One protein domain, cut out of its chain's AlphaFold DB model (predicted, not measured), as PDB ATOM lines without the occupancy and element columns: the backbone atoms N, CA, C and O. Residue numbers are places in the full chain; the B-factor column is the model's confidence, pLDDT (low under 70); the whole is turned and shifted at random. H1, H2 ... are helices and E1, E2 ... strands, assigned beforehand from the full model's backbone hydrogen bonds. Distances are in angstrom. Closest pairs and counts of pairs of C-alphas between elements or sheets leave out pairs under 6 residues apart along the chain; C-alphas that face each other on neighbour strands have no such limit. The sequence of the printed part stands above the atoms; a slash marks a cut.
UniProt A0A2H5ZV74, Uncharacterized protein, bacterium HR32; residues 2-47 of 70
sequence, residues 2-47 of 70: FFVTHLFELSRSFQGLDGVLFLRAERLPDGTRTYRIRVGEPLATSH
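AT A GLANCE: This is residues 2 to 47 of the 70 residues of an uncharacterized protein of bacterium HR32 (UniProt A0A2H5ZV74). Little regular structure is here: a two-stranded hairpin, E1 and E2, reaches toward one end of an elongated shape, and the short helix H1 lies toward the other, together with the loop of residues 13 to 22 that joins it to E1. The printed part has 46 residues, in the order H1, E1, E2, with 17 in named elements, mixed helix and strand. It is only just loose, close to compact, with a radius of gyration of the C-alphas of 11.4 A and spans of 34 by 18 by 15 A.

IN THESE COORDINATES: Find C-alpha 8 at (-6.549, -13.694, 44.403), where H1 begins, residues 8 to 12, 6.0 A long. E1 is residues 23 to 27, 12.4 A. E2, residues 33 to 39, runs 16.2 A to C-alpha 39 at (-16.562, -19.179, 33.392).

HOW THE PARTS SIT: E1 and E2 form an antiparallel hairpin at 145 degrees; look for N 24 and O 38, 2.8 A apart, within hydrogen-bond range. H1 and E2 are apart. In H1 every O i to N i+4 pair is within hydrogen-bond range.

THE WHOLE: The farthest C-alphas, of Asp 18 and Asp 30, are 34.8 A apart. The printed part has no cut and no long link; no printed residue is under 70 in pLDDT.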
ATOM      1  N   PHE A   2      -8.849 -30.017  40.068       92.75
ATOM      2  CA  PHE A   2      -9.556 -28.765  40.358       92.75
ATOM      3  C   PHE A   2      -9.012 -28.153  41.645       92.75
ATOM      4  O   PHE A   2      -8.701 -28.884  42.584       92.75
ATOM      5  N   PHE A   3      -8.926 -26.827  41.684       94.12
ATOM      6  CA  PHE A   3      -8.460 -26.068  42.840       94.12
ATOM      7  C   PHE A   3      -9.481 -24.986  43.180       94.12
ATOM      8  O   PHE A   3     -10.011 -24.326  42.289       94.12
ATOM      9  N   VAL A   4      -9.739 -24.795  44.473       93.38
ATOM     10  CA  VAL A   4     -10.602 -23.728  44.989       93.38
ATOM     11  C   VAL A   4      -9.776 -22.916  45.971       93.38
ATOM     12  O   VAL A   4      -9.199 -23.470  46.904       93.38
ATOM     13  N   THR A   5      -9.682 -21.608  45.749       92.50
ATOM     14  CA  THR A   5      -8.886 -20.717  46.593       92.50
ATOM     15  C   THR A   5      -9.531 -19.343  46.699       92.50
ATOM     16  O   THR A   5     -10.184 -18.875  45.769       92.50
ATOM     17  N   HIS A   6      -9.317 -18.692  47.840       90.62
ATOM     18  CA  HIS A   6      -9.645 -17.282  48.055       90.62
ATOM     19  C   HIS A   6      -8.438 -16.357  47.826       90.62
ATOM     20  O   HIS A   6      -8.564 -15.138  47.921       90.62
ATOM     21  N   LEU A   7      -7.263 -16.918  47.525       93.62
ATOM     22  CA  LEU A   7      -6.037 -16.161  47.294       93.62
ATOM     23  C   LEU A   7      -6.030 -15.607  45.865       93.62
ATOM     24  O   LEU A   7      -5.631 -16.296  44.925       93.62
ATOM     25  N   PHE A   8      -6.461 -14.353  45.709       94.31
ATOM     26  CA  PHE A   8      -6.549 -13.694  44.403       94.31
ATOM     27  C   PHE A   8      -5.215 -13.712  43.646       94.31
ATOM     28  O   PHE A   8      -5.176 -14.158  42.504       94.31
ATOM     29  N   GLU A   9      -4.116 -13.320  44.293       95.94
ATOM     30  CA  GLU A   9      -2.782 -13.269  43.674       95.94
ATOM     31  C   GLU A   9      -2.311 -14.636  43.166       95.94
ATOM     32  O   GLU A   9      -1.789 -14.743  42.056       95.94
ATOM     33  N   LEU A  10      -2.581 -15.702  43.928       95.12
ATOM     34  CA  LEU A  10      -2.296 -17.066  43.497       95.12
ATOM     35  C   LEU A  10      -3.088 -17.400  42.231       95.12
ATOM     36  O   LEU A  10      -2.504 -17.830  41.245       95.12
ATOM     37  N   SER A  11      -4.402 -17.168  42.227       95.19
ATOM     38  CA  SER A  11      -5.224 -17.444  41.044       95.19
ATOM     39  C   SER A  11      -4.826 -16.589  39.833       95.19
ATOM     40  O   SER A  11      -4.772 -17.104  38.721       95.19
ATOM     41  N   ARG A  12      -4.450 -15.320  40.047       95.00
ATOM     42  CA  ARG A  12      -3.956 -14.421  38.995       95.00
ATOM     43  C   ARG A  12      -2.655 -14.925  38.373       95.00
ATOM     44  O   ARG A  12      -2.462 -14.763  37.176       95.00
ATOM     45  N   SER A  13      -1.785 -15.567  39.154       96.50
ATOM     46  CA  SER A  13      -0.499 -16.075  38.654       96.50
ATOM     47  C   SER A  13      -0.617 -17.143  37.557       96.50
ATOM     48  O   SER A  13       0.340 -17.352  36.819       96.50
ATOM     49  N   PHE A  14      -1.785 -17.783  37.409       95.50
ATOM     50  CA  PHE A  14      -2.039 -18.782  36.362       95.50
ATOM     51  C   PHE A  14      -2.610 -18.188  35.064       95.50
ATOM     52  O   PHE A  14      -2.889 -18.930  34.122       95.50
ATOM     53  N   GLN A  15      -2.845 -16.873  35.002       94.50
ATOM     54  CA  GLN A  15      -3.380 -16.240  33.798       94.50
ATOM     55  C   GLN A  15      -2.398 -16.370  32.628       94.50
ATOM     56  O   GLN A  15      -1.199 -16.159  32.783       94.50
ATOM     57  N   GLY A  16      -2.926 -16.703  31.447       92.81
ATOM     58  CA  GLY A  16      -2.129 -16.877  30.228       92.81
ATOM     59  C   GLY A  16      -1.422 -18.229  30.104       92.81
ATOM     60  O   GLY A  16      -0.728 -18.445  29.116       92.81
ATOM     61  N   LEU A  17      -1.596 -19.142  31.064       95.81
ATOM     62  CA  LEU A  17      -1.117 -20.515  30.931       95.81
ATOM     63  C   LEU A  17      -2.075 -21.352  30.081       95.81
ATOM     64  O   LEU A  17      -3.293 -21.321  30.272       95.81
ATOM     65  N   ASP A  18      -1.507 -22.160  29.191       96.19
ATOM     66  CA  ASP A  18      -2.275 -23.102  28.387       96.19
ATOM     67  C   ASP A  18      -2.928 -24.180  29.261       96.19
ATOM     68  O   ASP A  18      -2.356 -24.679  30.233       96.19
ATOM     69  N   GLY A  19      -4.156 -24.559  28.903       95.44
ATOM     70  CA  GLY A  19      -4.906 -25.600  29.610       95.44
ATOM     71  C   GLY A  19      -5.497 -25.172  30.959       95.44
ATOM     72  O   GLY A  19      -6.028 -26.021  31.677       95.44
ATOM     73  N   VAL A  20      -5.453 -23.880  31.306       96.50
ATOM     74  CA  VAL A  20      -6.107 -23.336  32.504       96.50
ATOM     75  C   VAL A  20      -7.473 -22.751  32.150       96.50
ATOM     76  O   VAL A  20      -7.608 -21.961  31.219       96.50
ATOM     77  N   LEU A  21      -8.498 -23.119  32.923       96.69
ATOM     78  CA  LEU A  21      -9.836 -22.533  32.844       96.69
ATOM     79  C   LEU A  21     -10.214 -21.928  34.195       96.69
ATOM     80  O   LEU A  21     -10.271 -22.635  35.204       96.69
ATOM     81  N   PHE A  22     -10.526 -20.634  34.202       97.06
ATOM     82  CA  PHE A  22     -11.005 -19.947  35.395       97.06
ATOM     83  C   PHE A  22     -12.521 -20.040  35.532       97.06
ATOM     84  O   PHE A  22     -13.282 -19.834  34.581       97.06
ATOM     85  N   LEU A  23     -12.949 -20.350  36.751       96.06
ATOM     86  CA  LEU A  23     -14.339 -20.560  37.111       96.06
ATOM     87  C   LEU A  23     -14.674 -19.753  38.371       96.06
ATOM     88  O   LEU A  23     -13.891 -19.702  39.319       96.06
ATOM     89  N   ARG A  24     -15.874 -19.173  38.405       93.62
ATOM     90  CA  ARG A  24     -16.443 -18.468  39.560       93.62
ATOM     91  C   ARG A  24     -17.769 -19.092  39.965       93.62
ATOM     92  O   ARG A  24     -18.542 -19.532  39.115       93.62
ATOM     93  N   ALA A  25     -18.072 -19.054  41.259       92.69
ATOM     94  CA  ALA A  25     -19.443 -19.240  41.715       92.69
ATOM     95  C   ALA A  25     -20.290 -18.040  41.262       92.69
ATOM     96  O   ALA A  25     -19.887 -16.888  41.430       92.69
ATOM     97  N   GLU A  26     -21.456 -18.304  40.682       93.31
ATOM     98  CA  GLU A  26     -22.398 -17.252  40.322       93.31
ATOM     99  C   GLU A  26     -22.966 -16.600  41.588       93.31
ATOM    100  O   GLU A  26     -23.384 -17.274  42.536       93.31
ATOM    101  N   ARG A  27     -22.986 -15.265  41.585       89.56
ATOM    102  CA  ARG A  27     -23.562 -14.440  42.644       89.56
ATOM    103  C   ARG A  27     -24.517 -13.430  42.021       89.56
ATOM    104  O   ARG A  27     -24.132 -12.706  41.105       89.56
ATOM    105  N   LEU A  28     -25.736 -13.362  42.544       90.75
ATOM    106  CA  LEU A  28     -26.700 -12.326  42.183       90.75
ATOM    107  C   LEU A  28     -26.444 -11.037  42.990       90.75
ATOM    108  O   LEU A  28     -25.817 -11.104  44.053       90.75
ATOM    109  N   PRO A  29     -26.879  -9.851  42.519       88.88
ATOM    110  CA  PRO A  29     -26.631  -8.581  43.210       88.88
ATOM    111  C   PRO A  29     -27.105  -8.563  44.670       88.88
ATOM    112  O   PRO A  29     -26.405  -8.039  45.533       88.88
ATOM    113  N   ASP A  30     -28.223  -9.233  44.950       87.88
ATOM    114  CA  ASP A  30     -28.851  -9.393  46.269       87.88
ATOM    115  C   ASP A  30     -28.087 -10.321  47.239       87.88
ATOM    116  O   ASP A  30     -28.474 -10.468  48.395       87.88
ATOM    117  N   GLY A  31     -26.998 -10.954  46.792       86.06
ATOM    118  CA  GLY A  31     -26.236 -11.911  47.595       86.06
ATOM    119  C   GLY A  31     -26.812 -13.329  47.602       86.06
ATOM    120  O   GLY A  31     -26.283 -14.195  48.307       86.06
ATOM    121  N   THR A  32     -27.843 -13.605  46.798       88.62
ATOM    122  CA  THR A  32     -28.399 -14.948  46.641       88.62
ATOM    123  C   THR A  32     -27.364 -15.897  46.033       88.62
ATOM    124  O   THR A  32     -26.698 -15.602  45.034       88.62
ATOM    125  N   ARG A  33     -27.239 -17.076  46.654       88.25
ATOM    126  CA  ARG A  33     -26.374 -18.174  46.209       88.25
ATOM    127  C   ARG A  33     -27.144 -19.036  45.222       88.25
ATOM    128  O   ARG A  33     -28.121 -19.673  45.605       88.25
ATOM    129  N   THR A  34     -26.695 -19.083  43.973       94.06
ATOM    130  CA  THR A  34     -27.372 -19.870  42.929       94.06
ATOM    131  C   THR A  34     -26.841 -21.299  42.814       94.06
ATOM    132  O   THR A  34     -27.436 -22.112  42.113       94.06
ATOM    133  N   TYR A  35     -25.724 -21.606  43.488       92.69
ATOM    134  CA  TYR A  35     -25.015 -22.892  43.417       92.69
ATOM    135  C   TYR A  35     -24.603 -23.297  41.992       92.69
ATOM    136  O   TYR A  35     -24.424 -24.476  41.694       92.69
ATOM    137  N   ARG A  36     -24.427 -22.315  41.104       95.25
ATOM    138  CA  ARG A  36     -23.921 -22.509  39.744       95.25
ATOM    139  C   ARG A  36     -22.477 -22.047  39.645       95.25
ATOM    140  O   ARG A  36     -22.081 -21.073  40.283       95.25
ATOM    141  N   ILE A  37     -21.712 -22.723  38.795       94.94
ATOM    142  CA  ILE A  37     -20.360 -22.322  38.412       94.94
ATOM    143  C   ILE A  37     -20.422 -21.733  37.000       94.94
ATOM    144  O   ILE A  37     -21.093 -22.274  36.121       94.94
ATOM    145  N   ARG A  38     -19.745 -20.606  36.785       96.06
ATOM    146  CA  ARG A  38     -19.645 -19.905  35.500       96.06
ATOM    147  C   ARG A  38     -18.178 -19.713  35.146       96.06
ATOM    148  O   ARG A  38     -17.342 -19.586  36.037       96.06
ATOM    149  N   VAL A  39     -17.877 -19.642  33.853       97.06
ATOM    150  CA  VAL A  39     -16.562 -19.179  33.392       97.06
ATOM    151  C   VAL A  39     -16.351 -17.741  33.861       97.06
ATOM    152  O   VAL A  39     -17.260 -16.914  33.767       97.06
ATOM    153  N   GLY A  40     -15.166 -17.455  34.391       95.00
ATOM    154  CA  GLY A  40     -14.794 -16.115  34.821       95.00
ATOM    155  C   GLY A  40     -13.427 -16.091  35.486       95.00
ATOM    156  O   GLY A  40     -13.112 -16.975  36.273       95.00
ATOM    157  N   GLU A  41     -12.653 -15.052  35.180       95.12
ATOM    158  CA  GLU A  41     -11.290 -14.800  35.676       95.12
ATOM    159  C   GLU A  41     -11.174 -14.777  37.212       95.12
ATOM    160  O   GLU A  41     -12.170 -14.769  37.916       95.12
ATOM    161  N   PRO A  42      -9.995 -14.673  37.823       94.06
ATOM    162  CA  PRO A  42      -9.878 -14.314  39.238       94.06
ATOM    163  C   PRO A  42     -10.601 -12.999  39.584       94.06
ATOM    164  O   PRO A  42     -10.553 -12.045  38.810       94.06
ATOM    165  N   LEU A  43     -11.301 -12.926  40.724       91.88
ATOM    166  CA  LEU A  43     -11.929 -11.691  41.223       91.88
ATOM    167  C   LEU A  43     -11.245 -11.253  42.518       91.88
ATOM    168  O   LEU A  43     -11.171 -12.036  43.462       91.88
ATOM    169  N   ALA A  44     -10.799 -10.000  42.586       91.31
ATOM    170  CA  ALA A  44     -10.135  -9.422  43.759       91.31
ATOM    171  C   ALA A  44     -11.118  -9.030  44.882       91.31
ATOM    172  O   ALA A  44     -10.921  -8.035  45.573       91.31
ATOM    173  N   THR A  45     -12.194  -9.796  45.056       85.75
ATOM    174  CA  THR A  45     -13.236  -9.527  46.048       85.75
ATOM    175  C   THR A  45     -13.664 -10.834  46.688       85.75
ATOM    176  O   THR A  45     -13.995 -11.796  45.996       85.75
ATOM    177  N   SER A  46     -13.718 -10.850  48.019       77.25
ATOM    178  CA  SER A  46     -14.378 -11.910  48.774       77.25
ATOM    179  C   SER A  46     -15.647 -11.336  49.401       77.25
ATOM    180  O   SER A  46     -15.608 -10.343  50.119       77.25
ATOM    181  N   HIS A  47     -16.805 -11.937  49.130       86.75
ATOM    182  CA  HIS A  47     -18.088 -11.520  49.718       86.75
ATOM    183  C   HIS A  47     -18.236 -12.003  51.176       86.75
ATOM    184  O   HIS A  47     -19.317 -12.393  51.614       86.75
TER     185      HIS A  47